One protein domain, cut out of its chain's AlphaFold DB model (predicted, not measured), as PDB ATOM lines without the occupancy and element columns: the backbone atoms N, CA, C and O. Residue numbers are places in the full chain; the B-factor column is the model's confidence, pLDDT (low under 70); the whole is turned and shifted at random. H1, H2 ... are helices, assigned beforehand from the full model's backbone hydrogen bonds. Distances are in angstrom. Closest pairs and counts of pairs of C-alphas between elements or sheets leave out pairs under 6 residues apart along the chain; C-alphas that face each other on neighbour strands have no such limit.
ATOM      1  N   ALA A   9     191.948 126.901 145.957       81.62
ATOM      2  CA  ALA A   9     191.469 127.224 147.299       81.62
ATOM      3  C   ALA A   9     190.436 126.193 147.778       81.62
ATOM      4  O   ALA A   9     190.639 125.583 148.825       81.62
ATOM      5  N   PHE A  10     189.428 125.891 146.948       82.94
ATOM      6  CA  PHE A  10     188.414 124.881 147.257       82.94
ATOM      7  C   PHE A  10     189.041 123.512 147.543       82.94
ATOM      8  O   PHE A  10     188.728 122.880 148.545       82.94
ATOM      9  N   LYS A  11     189.989 123.055 146.713       81.19
ATOM     10  CA  LYS A  11     190.665 121.758 146.910       81.19
ATOM     11  C   LYS A  11     191.436 121.680 148.234       81.19
ATOM     12  O   LYS A  11     191.470 120.619 148.856       81.19
ATOM     13  N   ARG A  12     192.077 122.778 148.651       83.81
ATOM     14  CA  ARG A  12     192.824 122.851 149.916       83.81
ATOM     15  C   ARG A  12     191.882 122.785 151.115       83.81
ATOM     16  O   ARG A  12     192.142 122.005 152.027       83.81
ATOM     17  N   ASP A  13     190.804 123.557 151.083       80.38
ATOM     18  CA  ASP A  13     189.844 123.627 152.187       80.38
ATOM     19  C   ASP A  13     189.048 122.323 152.293       80.38
ATOM     20  O   ASP A  13     188.907 121.766 153.378       80.38
ATOM     21  N   PHE A  14     188.683 121.736 151.154       80.31
ATOM     22  CA  PHE A  14     188.072 120.414 151.080       80.31
ATOM     23  C   PHE A  14     188.951 119.322 151.705       80.31
ATOM     24  O   PHE A  14     188.478 118.503 152.488       80.31
ATOM     25  N   LYS A  15     190.262 119.327 151.425       79.50
ATOM     26  CA  LYS A  15     191.204 118.377 152.037       79.50
ATOM     27  C   LYS A  15     191.349 118.590 153.548       79.50
ATOM     28  O   LYS A  15     191.617 117.633 154.268       79.50
ATOM     29  N   LYS A  16     191.211 119.832 154.016       81.62
ATOM     30  CA  LYS A  16     191.297 120.186 155.437       81.62
ATOM     31  C   LYS A  16     190.041 119.774 156.208       81.62
ATOM     32  O   LYS A  16     190.159 119.416 157.375       81.62
ATOM     33  N   HIS A  17     188.881 119.819 155.556       75.25
ATOM     34  CA  HIS A  17     187.594 119.514 156.175       75.25
ATOM     35  C   HIS A  17     187.127 118.069 155.995       75.25
ATOM     36  O   HIS A  17     186.318 117.647 156.805       75.25
ATOM     37  N   GLY A  18     187.719 117.298 155.069       62.47
ATOM     38  CA  GLY A  18     187.852 115.827 155.086       62.47
ATOM     39  C   GLY A  18     186.569 114.995 154.959       62.47
ATOM     40  O   GLY A  18     186.511 114.076 154.143       62.47
ATOM     41  N   GLU A  19     185.549 115.314 155.740       70.50
ATOM     42  CA  GLU A  19     184.227 114.719 155.710       70.50
ATOM     43  C   GLU A  19     183.334 115.538 154.782       70.50
ATOM     44  O   GLU A  19     183.052 116.715 155.001       70.50
ATOM     45  N   ILE A  20     182.915 114.897 153.694       69.06
ATOM     46  CA  ILE A  20     181.921 115.469 152.799       69.06
ATOM     47  C   ILE A  20     180.574 115.313 153.489       69.06
ATOM     48  O   ILE A  20     180.035 114.207 153.562       69.06
ATOM     49  N   GLU A  21     180.023 116.418 153.974       76.12
ATOM     50  CA  GLU A  21     178.659 116.421 154.481       76.12
ATOM     51  C   GLU A  21     177.689 116.025 153.362       76.12
ATOM     52  O   GLU A  21     177.804 116.459 152.212       76.12
ATOM     53  N   THR A  22     176.690 115.210 153.695       78.00
ATOM     54  CA  THR A  22     175.624 114.812 152.761       78.00
ATOM     55  C   THR A  22     174.898 116.019 152.170       78.00
ATOM     56  O   THR A  22     174.477 115.973 151.015       78.00
ATOM     57  N   ALA A  23     174.832 117.120 152.922       78.25
ATOM     58  CA  ALA A  23     174.350 118.411 152.448       78.25
ATOM     59  C   ALA A  23     175.142 118.924 151.232       78.25
ATOM     60  O   ALA A  23     174.538 119.328 150.241       78.25
ATOM     61  N   LEU A  24     176.477 118.833 151.250       81.44
ATOM     62  CA  LEU A  24     177.322 119.284 150.142       81.44
ATOM     63  C   LEU A  24     177.096 118.441 148.879       81.44
ATOM     64  O   LEU A  24     177.063 118.976 147.773       81.44
ATOM     65  N   ILE A  25     176.900 117.127 149.029       83.69
ATOM     66  CA  ILE A  25     176.592 116.232 147.901       83.69
ATOM     67  C   ILE A  25     175.238 116.593 147.279       83.69
ATOM     68  O   ILE A  25     175.127 116.668 146.057       83.69
ATOM     69  N   GLU A  26     174.222 116.834 148.111       83.94
ATOM     70  CA  GLU A  26     172.880 117.226 147.666       83.94
ATOM     71  C   GLU A  26     172.911 118.550 146.888       83.94
ATOM     72  O   GLU A  26     172.342 118.639 145.800       83.94
ATOM     73  N   VAL A  27     173.623 119.551 147.409       83.50
ATOM     74  CA  VAL A  27     173.818 120.855 146.760       83.50
ATOM     75  C   VAL A  27     174.508 120.697 145.404       83.50
ATOM     76  O   VAL A  27     173.985 121.149 144.386       83.50
ATOM     77  N   LEU A  28     175.639 119.981 145.349       83.44
ATOM     78  CA  LEU A  28     176.378 119.749 144.102       83.44
ATOM     79  C   LEU A  28     175.530 119.027 143.050       83.44
ATOM     80  O   LEU A  28     175.593 119.368 141.868       83.44
ATOM     81  N   TYR A  29     174.726 118.047 143.468       85.75
ATOM     82  CA  TYR A  29     173.821 117.336 142.570       85.75
ATOM     83  C   TYR A  29     172.772 118.276 141.968       85.75
ATOM     84  O   TYR A  29     172.555 118.249 140.756       85.75
ATOM     85  N   LYS A  30     172.163 119.145 142.780       85.06
ATOM     86  CA  LYS A  30     171.178 120.127 142.305       85.06
ATOM     87  C   LYS A  30     171.795 121.144 141.351       85.06
ATOM     88  O   LYS A  30     171.269 121.353 140.262       85.06
ATOM     89  N   LEU A  31     172.969 121.675 141.694       83.94
ATOM     90  CA  LEU A  31     173.718 122.602 140.842       83.94
ATOM     91  C   LEU A  31     174.089 121.985 139.482       83.94
ATOM     92  O   LEU A  31     173.999 122.654 138.452       83.94
ATOM     93  N   LEU A  32     174.479 120.706 139.451       84.81
ATOM     94  CA  LEU A  32     174.782 119.988 138.204       84.81
ATOM     95  C   LEU A  32     173.551 119.815 137.305       84.81
ATOM     96  O   LEU A  32     173.681 119.867 136.073       84.81
ATOM     97  N   ASN A  33     172.386 119.608 137.923       85.88
ATOM     98  CA  ASN A  33     171.104 119.398 137.255       85.88
ATOM     99  C   ASN A  33     170.336 120.696 136.955       85.88
ATOM    100  O   ASN A  33     169.254 120.614 136.384       85.88
ATOM    101  N   ASP A  34     170.896 121.874 137.260       79.69
ATOM    102  CA  ASP A  34     170.193 123.162 137.113       79.69
ATOM    103  C   ASP A  34     168.904 123.242 137.967       79.69
ATOM    104  O   ASP A  34     167.965 123.968 137.647       79.69
ATOM    105  N   GLU A  35     168.848 122.491 139.070       80.62
ATOM    106  CA  GLU A  35     167.714 122.509 139.993       80.62
ATOM    107  C   GLU A  35     167.846 123.620 141.036       80.62
ATOM    108  O   GLU A  35     168.941 123.947 141.501       80.62
ATOM    109  N   ALA A  36     166.702 124.163 141.461       78.50
ATOM    110  CA  ALA A  36     166.655 125.140 142.538       78.50
ATOM    111  C   ALA A  36     167.093 124.518 143.874       78.50
ATOM    112  O   ALA A  36     166.648 123.431 144.275       78.50
ATOM    113  N   LEU A  37     167.952 125.240 144.588       79.62
ATOM    114  CA  LEU A  37     168.368 124.876 145.932       79.62
ATOM    115  C   LEU A  37     167.208 125.116 146.913       79.62
ATOM    116  O   LEU A  37     166.509 126.121 146.814       79.62
ATOM    117  N   PRO A  38     166.958 124.192 147.853       75.50
ATOM    118  CA  PRO A  38     165.925 124.382 148.861       75.50
ATOM    119  C   PRO A  38     166.299 125.536 149.802       75.50
ATOM    120  O   PRO A  38     167.463 125.669 150.173       75.50
ATOM    121  N   ASP A  39     165.299 126.301 150.258       72.38
ATOM    122  CA  ASP A  39     165.429 127.504 151.110       72.38
ATOM    123  C   ASP A  39     166.362 127.355 152.325       72.38
ATOM    124  O   ASP A  39     166.948 128.329 152.796       72.38
ATOM    125  N   LYS A  40     166.542 126.127 152.826       75.38
ATOM    126  CA  LYS A  40     167.476 125.811 153.916       75.38
ATOM    127  C   LYS A  40     168.929 126.201 153.614       75.38
ATOM    128  O   LYS A  40     169.664 126.475 154.558       75.38
ATOM    129  N   TYR A  41     169.334 126.240 152.342       73.00
ATOM    130  CA  TYR A  41     170.702 126.581 151.935       73.00
ATOM    131  C   TYR A  41     170.918 128.079 151.693       73.00
ATOM    132  O   TYR A  41     172.056 128.480 151.477       73.00
ATOM    133  N   ARG A  42     169.860 128.905 151.798       67.88
ATOM    134  CA  ARG A  42     169.915 130.376 151.681       67.88
ATOM    135  C   ARG A  42     170.790 130.848 150.513       67.88
ATOM    136  O   ARG A  42     171.622 131.731 150.701       67.88
ATOM    137  N   ASP A  43     170.604 130.256 149.332       68.81
ATOM    138  CA  ASP A  43     171.348 130.663 148.140       68.81
ATOM    139  C   ASP A  43     171.111 132.155 147.884       68.81
ATOM    140  O   ASP A  43     169.983 132.601 147.656       68.81
ATOM    141  N   HIS A  44     172.178 132.940 147.989       71.25
ATOM    142  CA  HIS A  44     172.150 134.356 147.690       71.25
ATOM    143  C   HIS A  44     173.414 134.744 146.932       71.25
ATOM    144  O   HIS A  44     174.527 134.302 147.231       71.25
ATOM    145  N   SER A  45     173.252 135.618 145.941       60.97
ATOM    146  CA  SER A  45     174.396 136.206 145.253       60.97
ATOM    147  C   SER A  45     175.255 136.969 146.259       60.97
ATOM    148  O   SER A  45     174.737 137.769 147.045       60.97
ATOM    149  N   LEU A  46     176.569 136.735 146.245       66.25
ATOM    150  CA  LEU A  46     177.476 137.576 147.012       66.25
ATOM    151  C   LEU A  46     177.563 138.960 146.380       66.25
ATOM    152  O   LEU A  46     177.572 139.128 145.159       66.25
ATOM    153  N   THR A  47     177.684 139.958 147.244       55.50
ATOM    154  CA  THR A  47     177.916 141.355 146.876       55.50
ATOM    155  C   THR A  47     179.347 141.786 147.228       55.50
ATOM    156  O   THR A  47     179.963 141.208 148.122       55.50
ATOM    157  N   GLY A  48     179.872 142.829 146.572       66.38
ATOM    158  CA  GLY A  48     181.218 143.383 146.828       66.38
ATOM    159  C   GLY A  48     182.289 142.843 145.870       66.38
ATOM    160  O   GLY A  48     181.976 142.571 144.717       66.38
ATOM    161  N   ASP A  49     183.533 142.646 146.332       59.44
ATOM    162  CA  ASP A  49     184.633 142.007 145.563       59.44
ATOM    163  C   ASP A  49     184.318 140.575 145.088       59.44
ATOM    164  O   ASP A  49     185.016 140.007 144.251       59.44
ATOM    165  N   TRP A  50     183.236 139.995 145.604       59.34
ATOM    166  CA  TRP A  50     182.733 138.669 145.266       59.34
ATOM    167  C   TRP A  50     181.584 138.704 144.249       59.34
ATOM    168  O   TRP A  50     180.887 137.704 144.088       59.34
ATOM    169  N   LEU A  51     181.359 139.841 143.577       44.41
ATOM    170  CA  LEU A  51     180.315 139.996 142.562       44.41
ATOM    171  C   LEU A  51     180.455 138.899 141.488       44.41
ATOM    172  O   LEU A  51     181.448 138.847 140.764       44.41
ATOM    173  N   GLY A  52     179.465 138.007 141.400       58.12
ATOM    174  CA  GLY A  52     179.474 136.849 140.492       58.12
ATOM    175  C   GLY A  52     179.862 135.513 141.140       58.12
ATOM    176  O   GLY A  52     179.750 134.475 140.495       58.12
ATOM    177  N   SER A  53     180.259 135.514 142.413       55.50
ATOM    178  CA  SER A  53     180.339 134.308 143.241       55.50
ATOM    179  C   SER A  53     179.026 134.149 144.017       55.50
ATOM    180  O   SER A  53     178.502 135.111 144.569       55.50
ATOM    181  N   HIS A  54     178.455 132.950 144.051       55.78
ATOM    182  CA  HIS A  54     177.364 132.629 144.975       55.78
ATOM    183  C   HIS A  54     178.001 132.150 146.282       55.78
ATOM    184  O   HIS A  54     178.853 131.261 146.247       55.78
ATOM    185  N   SER A  55     177.664 132.766 147.420       51.78
ATOM    186  CA  SER A  55     178.040 132.204 148.719       51.78
ATOM    187  C   SER A  55     176.963 131.242 149.122       51.78
ATOM    188  O   SER A  55     175.862 131.649 149.490       51.78
ATOM    189  N   GLU A  56     177.340 129.984 149.163       57.53
ATOM    190  CA  GLU A  56     176.702 129.044 150.053       57.53
ATOM    191  C   GLU A  56     177.609 128.925 151.281       57.53
ATOM    192  O   GLU A  56     178.746 128.468 151.183       57.53
TER     193      GLU A  56
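Overview. This is residues 9 to 56 of the 58 residues of the protein "YafQ toxin of type II toxin-antitoxin system" of Hydromonas duriensis (UniProt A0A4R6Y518). The model is a loose, open arch: H2 makes its middle, H1 sticks out free at one end, and residues 33 to 56, a long stretch with no named element, fold back on themselves at the other. The printed part has 48 residues with two named helices, H1 then H2, and no named strand. The class is all helix, though under half of the residues are in named elements. It is loose, with a radius of gyration of the C-alphas of 12.1 A and spans of 28 by 26 by 18 A.

Along the chain. H2, residues 22 to 32, measures 15.5 A from C-alpha 22 at (175.624, 114.812, 152.761) to C-alpha 32 at (174.782, 119.988, 138.204). H1, residues 9 to 17, measures 12.4 A and begins at C-alpha 9, (191.469, 127.224, 147.299).

Arrangement. H2 and H1 are apart, joined by a tight link of 4 residues. Residues 9 to 22 stand free. Residues 44 to 45 pair with residues 54 to 55, antiparallel. In H1 and H2 every O i to N i+4 pair is within hydrogen-bond range.

Size, cuts and confidence. The two C-alphas farthest apart, those of Glu 19 and Gly 48, are 30.2 A apart. The printed part has no cut. Its mean pLDDT is 73.3; residues 18, 20, 42 to 43 and 45 to 56 are under 70.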